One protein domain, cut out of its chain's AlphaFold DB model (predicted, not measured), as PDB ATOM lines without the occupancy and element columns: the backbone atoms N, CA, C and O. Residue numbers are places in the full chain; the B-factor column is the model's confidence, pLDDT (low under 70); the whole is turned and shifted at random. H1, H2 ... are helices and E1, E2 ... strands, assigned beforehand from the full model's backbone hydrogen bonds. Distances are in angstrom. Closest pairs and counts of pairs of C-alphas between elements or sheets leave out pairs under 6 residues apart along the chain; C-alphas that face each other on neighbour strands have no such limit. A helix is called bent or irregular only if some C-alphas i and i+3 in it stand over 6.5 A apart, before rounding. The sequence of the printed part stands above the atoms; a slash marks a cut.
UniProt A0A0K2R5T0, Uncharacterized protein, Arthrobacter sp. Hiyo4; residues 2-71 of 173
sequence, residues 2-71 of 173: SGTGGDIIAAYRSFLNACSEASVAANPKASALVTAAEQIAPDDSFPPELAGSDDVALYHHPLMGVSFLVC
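AT A GLANCE: This is residues 2 to 71 of the 173 residues of an uncharacterized protein of Arthrobacter sp. Hiyo4 (UniProt A0A0K2R5T0). A long helix, H1, makes the long axis; the shorter H2 folds back beside its far end as a helical hairpin, while a two-stranded hairpin, E1 and E2, splays from its beginning as the second arm of a V. Small H3 sits by that beginning. The 70 printed residues have three named helices, then two named strands, H1 H2 H3 E1 E2; the sheet, E1 - E2, is antiparallel and the class is mixed. The whole is only just loose, close to compact, with a radius of gyration of the C-alphas of 13.4 A and spans of 39 by 27 by 16 A.

HOW THE PARTS SIT: Look first at E1, residues 56 to 61, and E2, residues 65 to 70, an antiparallel hairpin at 154 degrees; N 59 and O 67 are within hydrogen-bond range at 2.8 A. Residues 2 to 3 pair antiparallel with 56 to 57 of E1. The closest C-alphas of E1 and H1, residues 5 to 26, are Val 56 and Gly 5, 5.2 A. H3, residues 48 to 51, touches residues 5 to 9 of H1, closest at the C-alphas of Ala 51 and Gly 5, 4.4 A. H2, residues 28 to 38, touches residues 20 to 24 of H1, closest at the C-alphas of Ala 30 and Val 24, 5.4 A, at a shallow tilt of 18 degrees, opposite ways. H2 is apart from E1, E2 and H3. Every O i to N i+4 pair is within hydrogen-bond range in H1, 5 of 7 in H2; H3 is too short for one.

IN THESE COORDINATES: Find C-alpha 5 at (207.574, 219.089, 289.367); H1 runs 31.5 A to C-alpha 26. H2 spans 15.8 A and is only just irregular, with C-alphas 29 and 32 at 6.6 A. E1 spans 16.0 A; E2 spans 16.8 A and ends at C-alpha 70, (199.715, 217.998, 287.003).

THE WHOLE: The C-alphas farthest apart, Lys 29 and Cys 71, are 39.8 A apart. The printed part has no cut and no long link. Mean pLDDT of the printed part is 71.8; look for values under 70 at residues 19 to 20, 23, 30 to 49 and 62 to 63.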
ATOM      1  N   SER A   2     202.578 214.937 296.581       78.12
ATOM      2  CA  SER A   2     202.464 216.103 295.691       78.12
ATOM      3  C   SER A   2     203.461 217.193 296.092       78.12
ATOM      4  O   SER A   2     203.888 217.239 297.246       78.12
ATOM      5  N   GLY A   3     203.852 218.028 295.135       81.56
ATOM      6  CA  GLY A   3     204.834 219.104 295.283       81.56
ATOM      7  C   GLY A   3     205.129 219.736 293.924       81.56
ATOM      8  O   GLY A   3     204.427 219.436 292.957       81.56
ATOM      9  N   THR A   4     206.174 220.559 293.824       84.94
ATOM     10  CA  THR A   4     206.603 221.049 292.505       84.94
ATOM     11  C   THR A   4     207.071 219.882 291.633       84.94
ATOM     12  O   THR A   4     207.501 218.838 292.136       84.94
ATOM     13  N   GLY A   5     207.034 220.056 290.315       74.94
ATOM     14  CA  GLY A   5     207.574 219.089 289.367       74.94
ATOM     15  C   GLY A   5     209.015 218.709 289.689       74.94
ATOM     16  O   GLY A   5     209.340 217.524 289.760       74.94
ATOM     17  N   GLY A   6     209.853 219.707 289.979       75.50
ATOM     18  CA  GLY A   6     211.238 219.508 290.406       75.50
ATOM     19  C   GLY A   6     211.368 218.635 291.659       75.50
ATOM     20  O   GLY A   6     212.167 217.694 291.666       75.50
ATOM     21  N   ASP A   7     210.550 218.884 292.683       81.06
ATOM     22  CA  ASP A   7     210.579 218.113 293.933       81.06
ATOM     23  C   ASP A   7     210.145 216.660 293.719       81.06
ATOM     24  O   ASP A   7     210.774 215.731 294.231       81.06
ATOM     25  N   ILE A   8     209.088 216.441 292.930       79.31
ATOM     26  CA  ILE A   8     208.590 215.096 292.624       79.31
ATOM     27  C   ILE A   8     209.600 214.305 291.793       79.31
ATOM     28  O   ILE A   8     209.817 213.124 292.076       79.31
ATOM     29  N   ILE A   9     210.261 214.938 290.819       73.50
ATOM     30  CA  ILE A   9     211.344 214.317 290.043       73.50
ATOM     31  C   ILE A   9     212.489 213.914 290.971       73.50
ATOM     32  O   ILE A   9     212.960 212.777 290.910       73.50
ATOM     33  N   ALA A  10     212.932 214.821 291.846       74.44
ATOM     34  CA  ALA A  10     214.023 214.552 292.776       74.44
ATOM     35  C   ALA A  10     213.682 213.394 293.728       74.44
ATOM     36  O   ALA A  10     214.495 212.485 293.917       74.44
ATOM     37  N   ALA A  11     212.463 213.378 294.267       74.75
ATOM     38  CA  ALA A  11     211.989 212.307 295.134       74.75
ATOM     39  C   ALA A  11     211.881 210.964 294.394       74.75
ATOM     40  O   ALA A  11     212.306 209.937 294.924       74.75
ATOM     41  N   TYR A  12     211.374 210.953 293.156       74.94
ATOM     42  CA  TYR A  12     211.287 209.733 292.352       74.94
ATOM     43  C   TYR A  12     212.671 209.186 291.978       74.94
ATOM     44  O   TYR A  12     212.908 207.986 292.103       74.94
ATOM     45  N   ARG A  13     213.624 210.055 291.612       73.75
ATOM     46  CA  ARG A  13     215.029 209.666 291.387       73.75
ATOM     47  C   ARG A  13     215.663 209.078 292.647       73.75
ATOM     48  O   ARG A  13     216.312 208.040 292.574       73.75
ATOM     49  N   SER A  14     215.439 209.699 293.806       74.00
ATOM     50  CA  SER A  14     215.935 209.181 295.087       74.00
ATOM     51  C   SER A  14     215.365 207.795 295.398       74.00
ATOM     52  O   SER A  14     216.114 206.902 295.796       74.00
ATOM     53  N   PHE A  15     214.070 207.586 295.146       73.19
ATOM     54  CA  PHE A  15     213.426 206.283 295.282       73.19
ATOM     55  C   PHE A  15     214.043 205.229 294.351       73.19
ATOM     56  O   PHE A  15     214.402 204.150 294.821       73.19
ATOM     57  N   LEU A  16     214.218 205.541 293.062       70.62
ATOM     58  CA  LEU A  16     214.833 204.615 292.105       70.62
ATOM     59  C   LEU A  16     216.254 204.224 292.526       70.62
ATOM     60  O   LEU A  16     216.576 203.038 292.518       70.62
ATOM     61  N   ASN A  17     217.067 205.183 292.973       71.44
ATOM     62  CA  ASN A  17     218.422 204.910 293.457       71.44
ATOM     63  C   ASN A  17     218.413 203.981 294.676       71.44
ATOM     64  O   ASN A  17     219.139 202.988 294.698       71.44
ATOM     65  N   ALA A  18     217.541 204.238 295.656       70.31
ATOM     66  CA  ALA A  18     217.411 203.380 296.832       70.31
ATOM     67  C   ALA A  18     216.971 201.949 296.462       70.31
ATOM     68  O   ALA A  18     217.498 200.970 296.998       70.31
ATOM     69  N   CYS A  19     216.038 201.803 295.515       66.12
ATOM     70  CA  CYS A  19     215.623 200.498 294.999       66.12
ATOM     71  C   CYS A  19     216.759 199.772 294.268       66.12
ATOM     72  O   CYS A  19     216.925 198.560 294.444       66.12
ATOM     73  N   SER A  20     217.544 200.496 293.475       69.50
ATOM     74  CA  SER A  20     218.712 199.974 292.767       69.50
ATOM     75  C   SER A  20     219.779 199.463 293.734       69.50
ATOM     76  O   SER A  20     220.206 198.311 293.625       69.50
ATOM     77  N   GLU A  21     220.150 200.263 294.737       74.06
ATOM     78  CA  GLU A  21     221.115 199.885 295.778       74.06
ATOM     79  C   GLU A  21     220.663 198.639 296.545       74.06
ATOM     80  O   GLU A  21     221.424 197.676 296.683       74.06
ATOM     81  N   ALA A  22     219.399 198.610 296.980       70.25
ATOM     82  CA  ALA A  22     218.825 197.463 297.677       70.25
ATOM     83  C   ALA A  22     218.810 196.197 296.801       70.25
ATOM     84  O   ALA A  22     219.104 195.101 297.283       70.25
ATOM     85  N   SER A  23     218.515 196.340 295.506       67.19
ATOM     86  CA  SER A  23     218.489 195.223 294.553       67.19
ATOM     87  C   SER A  23     219.879 194.635 294.314       67.19
ATOM     88  O   SER A  23     220.026 193.411 294.299       67.19
ATOM     89  N   VAL A  24     220.910 195.476 294.174       73.44
ATOM     90  CA  VAL A  24     222.307 195.029 294.022       73.44
ATOM     91  C   VAL A  24     222.820 194.380 295.305       73.44
ATOM     92  O   VAL A  24     223.476 193.341 295.236       73.44
ATOM     93  N   ALA A  25     222.490 194.945 296.469       71.88
ATOM     94  CA  ALA A  25     222.853 194.368 297.761       71.88
ATOM     95  C   ALA A  25     222.231 192.974 297.967       71.88
ATOM     96  O   ALA A  25     222.901 192.068 298.463       71.88
ATOM     97  N   ALA A  26     220.974 192.783 297.556       71.25
ATOM     98  CA  ALA A  26     220.280 191.499 297.650       71.25
ATOM     99  C   ALA A  26     220.738 190.483 296.587       71.25
ATOM    100  O   ALA A  26     220.774 189.278 296.845       71.25
ATOM    101  N   ASN A  27     221.085 190.948 295.387       73.19
ATOM    102  CA  ASN A  27     221.567 190.113 294.298       73.19
ATOM    103  C   ASN A  27     222.594 190.883 293.453       73.19
ATOM    104  O   ASN A  27     222.204 191.660 292.582       73.19
ATOM    105  N   PRO A  28     223.901 190.601 293.592       76.56
ATOM    106  CA  PRO A  28     224.939 191.286 292.818       76.56
ATOM    107  C   PRO A  28     224.765 191.171 291.293       76.56
ATOM    108  O   PRO A  28     225.210 192.041 290.547       76.56
ATOM    109  N   LYS A  29     224.073 190.131 290.801       72.44
ATOM    110  CA  LYS A  29     223.756 189.969 289.369       72.44
ATOM    111  C   LYS A  29     222.653 190.915 288.881       72.44
ATOM    112  O   LYS A  29     222.495 191.071 287.674       72.44
ATOM    113  N   ALA A  30     221.913 191.561 289.784       63.72
ATOM    114  CA  ALA A  30     220.930 192.590 289.448       63.72
ATOM    115  C   ALA A  30     221.581 193.890 288.951       63.72
ATOM    116  O   ALA A  30     220.887 194.722 288.383       63.72
ATOM    117  N   SER A  31     222.903 194.050 289.088       64.88
ATOM    118  CA  SER A  31     223.628 195.236 288.615       64.88
ATOM    119  C   SER A  31     223.395 195.526 287.127       64.88
ATOM    120  O   SER A  31     223.167 196.675 286.777       64.88
ATOM    121  N   ALA A  32     223.326 194.503 286.266       62.12
ATOM    122  CA  ALA A  32     223.025 194.704 284.845       62.12
ATOM    123  C   ALA A  32     221.587 195.210 284.596       62.12
ATOM    124  O   ALA A  32     221.358 195.991 283.675       62.12
ATOM    125  N   LEU A  33     220.623 194.789 285.426       58.84
ATOM    126  CA  LEU A  33     219.236 195.265 285.375       58.84
ATOM    127  C   LEU A  33     219.112 196.686 285.931       58.84
ATOM    128  O   LEU A  33     218.347 197.475 285.393       58.84
ATOM    129  N   VAL A  34     219.885 197.021 286.963       60.31
ATOM    130  CA  VAL A  34     219.967 198.373 287.528       60.31
ATOM    131  C   VAL A  34     220.565 199.350 286.526       60.31
ATOM    132  O   VAL A  34     219.964 200.387 286.290       60.31
ATOM    133  N   THR A  35     221.665 199.002 285.854       62.16
ATOM    134  CA  THR A  35     222.245 199.853 284.801       62.16
ATOM    135  C   THR A  35     221.270 200.066 283.639       62.16
ATOM    136  O   THR A  35     221.174 201.169 283.110       62.16
ATOM    137  N   ALA A  36     220.500 199.041 283.261       58.00
ATOM    138  CA  ALA A  36     219.442 199.191 282.263       58.00
ATOM    139  C   ALA A  36     218.272 200.053 282.777       58.00
ATOM    140  O   ALA A  36     217.713 200.831 282.016       58.00
ATOM    141  N   ALA A  37     217.907 199.952 284.058       55.16
ATOM    142  CA  ALA A  37     216.864 200.772 284.671       55.16
ATOM    143  C   ALA A  37     217.291 202.238 284.848       55.16
ATOM    144  O   ALA A  37     216.470 203.123 284.645       55.16
ATOM    145  N   GLU A  38     218.560 202.512 285.154       60.25
ATOM    146  CA  GLU A  38     219.142 203.862 285.195       60.25
ATOM    147  C   GLU A  38     219.098 204.546 283.823       60.25
ATOM    148  O   GLU A  38     218.877 205.748 283.757       60.25
ATOM    149  N   GLN A  39     219.219 203.787 282.729       53.97
ATOM    150  CA  GLN A  39     219.037 204.296 281.360       53.97
ATOM    151  C   GLN A  39     217.575 204.628 281.012       53.97
ATOM    152  O   GLN A  39     217.327 205.277 280.000       53.97
ATOM    153  N   ILE A  40     216.612 204.157 281.811       48.12
ATOM    154  CA  ILE A  40     215.167 204.402 281.643       48.12
ATOM    155  C   ILE A  40     214.652 205.344 282.748       48.12
ATOM    156  O   ILE A  40     213.526 205.841 282.686       48.12
ATOM    157  N   ALA A  41     215.463 205.596 283.779       51.91
ATOM    158  CA  ALA A  41     215.154 206.553 284.821       51.91
ATOM    159  C   ALA A  41     215.015 207.941 284.181       51.91
ATOM    160  O   ALA A  41     215.791 208.281 283.289       51.91
ATOM    161  N   PRO A  42     214.038 208.750 284.613       53.59
ATOM    162  CA  PRO A  42     213.789 210.036 283.988       53.59
ATOM    163  C   PRO A  42     215.016 210.949 284.109       53.59
ATOM    164  O   PRO A  42     215.349 211.428 285.199       53.59
ATOM    165  N   ASP A  43     215.689 211.166 282.984       61.62
ATOM    166  CA  ASP A  43     216.854 212.028 282.789       61.62
ATOM    167  C   ASP A  43     216.407 213.363 282.155       61.62
ATOM    168  O   ASP A  43     215.366 213.898 282.544       61.62
ATOM    169  N   ASP A  44     217.162 213.920 281.208       54.00
ATOM    170  CA  ASP A  44     216.773 215.118 280.448       54.00
ATOM    171  C   ASP A  44     215.555 214.881 279.525       54.00
ATOM    172  O   ASP A  44     215.005 215.830 278.967       54.00
ATOM    173  N   SER A  45     215.108 213.629 279.373       52.41
ATOM    174  CA  SER A  45     213.892 213.248 278.642       52.41
ATOM    175  C   SER A  45     212.592 213.416 279.438       52.41
ATOM    176  O   SER A  45     211.510 213.182 278.891       52.41
ATOM    177  N   PHE A  46     212.659 213.824 280.715       61.69
ATOM    178  CA  PHE A  46     211.451 214.091 281.494       61.69
ATOM    179  C   PHE A  46     210.652 215.248 280.872       61.69
ATOM    180  O   PHE A  46     211.254 216.264 280.515       61.69
ATOM    181  N   PRO A  47     209.313 215.143 280.751       66.44
ATOM    182  CA  PRO A  47     208.527 216.167 280.074       66.44
ATOM    183  C   PRO A  47     208.749 217.548 280.713       66.44
ATOM    184  O   PRO A  47     208.497 217.710 281.913       66.44
ATOM    185  N   PRO A  48     209.214 218.556 279.951       68.06
ATOM    186  CA  PRO A  48     209.530 219.874 280.498       68.06
ATOM    187  C   PRO A  48     208.293 220.561 281.086       68.06
ATOM    188  O   PRO A  48     208.415 221.325 282.041       68.06
ATOM    189  N   GLU A  49     207.100 220.235 280.576       69.56
ATOM    190  CA  GLU A  49     205.829 220.702 281.132       69.56
ATOM    191  C   GLU A  49     205.605 220.205 282.567       69.56
ATOM    192  O   GLU A  49     205.100 220.950 283.401       69.56
ATOM    193  N   LEU A  50     206.020 218.972 282.882       73.56
ATOM    194  CA  LEU A  50     205.949 218.448 284.245       73.56
ATOM    195  C   LEU A  50     207.018 219.084 285.128       73.56
ATOM    196  O   LEU A  50     206.719 219.459 286.254       73.56
ATOM    197  N   ALA A  51     208.249 219.224 284.629       71.75
ATOM    198  CA  ALA A  51     209.356 219.786 285.401       71.75
ATOM    199  C   ALA A  51     209.111 221.244 285.824       71.75
ATOM    200  O   ALA A  51     209.491 221.627 286.929       71.75
ATOM    201  N   GLY A  52     208.472 222.036 284.959       74.69
ATOM    202  CA  GLY A  52     208.145 223.439 285.215       74.69
ATOM    203  C   GLY A  52     206.821 223.679 285.943       74.69
ATOM    204  O   GLY A  52     206.476 224.837 286.153       74.69
ATOM    205  N   SER A  53     206.066 222.632 286.290       82.25
ATOM    206  CA  SER A  53     204.764 222.783 286.942       82.25
ATOM    207  C   SER A  53     204.892 222.890 288.462       82.25
ATOM    208  O   SER A  53     205.671 222.170 289.088       82.25
ATOM    209  N   ASP A  54     204.087 223.761 289.068       84.56
ATOM    210  CA  ASP A  54     204.101 224.013 290.513       84.56
ATOM    211  C   ASP A  54     203.334 222.952 291.323       84.56
ATOM    212  O   ASP A  54     203.561 222.812 292.524       84.56
ATOM    213  N   ASP A  55     202.449 222.184 290.677       85.31
ATOM    214  CA  ASP A  55     201.673 221.110 291.305       85.31
ATOM    215  C   ASP A  55     201.735 219.848 290.447       85.31
ATOM    216  O   ASP A  55     201.060 219.726 289.424       85.31
ATOM    217  N   VAL A  56     202.562 218.897 290.872       85.62
ATOM    218  CA  VAL A  56     202.668 217.562 290.292       85.62
ATOM    219  C   VAL A  56     202.430 216.536 291.389       85.62
ATOM    220  O   VAL A  56     202.973 216.623 292.492       85.62
ATOM    221  N   ALA A  57     201.638 215.516 291.080       86.62
ATOM    222  CA  ALA A  57     201.459 214.347 291.921       86.62
ATOM    223  C   ALA A  57     202.133 213.119 291.314       86.62
ATOM    224  O   ALA A  57     202.022 212.852 290.118       86.62
ATOM    225  N   LEU A  58     202.764 212.331 292.186       84.38
ATOM    226  CA  LEU A  58     203.146 210.955 291.895       84.38
ATOM    227  C   LEU A  58     201.966 210.042 292.245       84.38
ATOM    228  O   LEU A  58     201.666 209.840 293.430       84.38
ATOM    229  N   TYR A  59     201.294 209.523 291.221       84.06
ATOM    230  CA  TYR A  59     200.169 208.600 291.336       84.06
ATOM    231  C   TYR A  59     200.641 207.164 291.129       84.06
ATOM    232  O   TYR A  59     201.373 206.881 290.186       84.06
ATOM    233  N   HIS A  60     200.223 206.250 292.001       80.81
ATOM    234  CA  HIS A  60     200.571 204.836 291.902       80.81
ATOM    235  C   HIS A  60     199.304 203.995 291.783       80.81
ATOM    236  O   HIS A  60     198.466 204.004 292.685       80.81
ATOM    237  N   HIS A  61     199.218 203.214 290.710       81.94
ATOM    238  CA  HIS A  61     198.198 202.199 290.507       81.94
ATOM    239  C   HIS A  61     198.832 200.797 290.579       81.94
ATOM    240  O   HIS A  61     199.816 200.538 289.885       81.94
ATOM    241  N   PRO A  62     198.267 199.850 291.352       66.88
ATOM    242  CA  PRO A  62     198.894 198.551 291.619       66.88
ATOM    243  C   PRO A  62     199.148 197.687 290.375       66.88
ATOM    244  O   PRO A  62     200.038 196.844 290.398       66.88
ATOM    245  N   LEU A  63     198.373 197.873 289.302       67.62
ATOM    246  CA  LEU A  63     198.538 197.120 288.050       67.62
ATOM    247  C   LEU A  63     199.178 197.947 286.933       67.62
ATOM    248  O   LEU A  63     199.904 197.407 286.101       67.62
ATOM    249  N   MET A  64     198.916 199.256 286.921       71.06
ATOM    250  CA  MET A  64     199.281 200.137 285.804       71.06
ATOM    251  C   MET A  64     200.574 200.913 286.078       71.06
ATOM    252  O   MET A  64     201.075 201.605 285.199       71.06
ATOM    253  N   GLY A  65     201.140 200.767 287.279       71.75
ATOM    254  CA  GLY A  65     202.400 201.379 287.660       71.75
ATOM    255  C   GLY A  65     202.233 202.831 288.097       71.75
ATOM    256  O   GLY A  65     201.261 203.203 288.756       71.75
ATOM    257  N   VAL A  66     203.236 203.643 287.780       76.81
ATOM    258  CA  VAL A  66     203.366 205.019 288.267       76.81
ATOM    259  C   VAL A  66     203.001 206.012 287.165       76.81
ATOM    260  O   VAL A  66     203.349 205.821 286.002       76.81
ATOM    261  N   SER A  67     202.328 207.098 287.534       82.88
ATOM    262  CA  SER A  67     202.014 208.228 286.655       82.88
ATOM    263  C   SER A  67     202.343 209.552 287.332       82.88
ATOM    264  O   SER A  67     202.213 209.684 288.549       82.88
ATOM    265  N   PHE A  68     202.732 210.540 286.531       84.69
ATOM    266  CA  PHE A  68     202.925 211.919 286.971       84.69
ATOM    267  C   PHE A  68     201.746 212.749 286.485       84.69
ATOM    268  O   PHE A  68     201.412 212.698 285.304       84.69
ATOM    269  N   LEU A  69     201.099 213.473 287.392       88.81
ATOM    270  CA  LEU A  69     199.839 214.156 287.111       88.81
ATOM    271  C   LEU A  69     199.901 215.604 287.593       88.81
ATOM    272  O   LEU A  69     200.075 215.848 288.786       88.81
ATOM    273  N   VAL A  70     199.742 216.561 286.679       91.00
ATOM    274  CA  VAL A  70     199.715 217.998 287.003       91.00
ATOM    275  C   VAL A  70     198.397 218.365 287.674       91.00
ATOM    276  O   VAL A  70     197.355 217.946 287.189       91.00
ATOM    277  N   CYS A  71     198.392 219.154 288.744       92.56
ATOM    278  CA  CYS A  71     197.169 219.625 289.415       92.56
ATOM    279  C   CYS A  71     196.250 218.507 289.953       92.56
ATOM    280  O   CYS A  71     195.064 218.733 290.204       92.56
TER     281      CYS A  71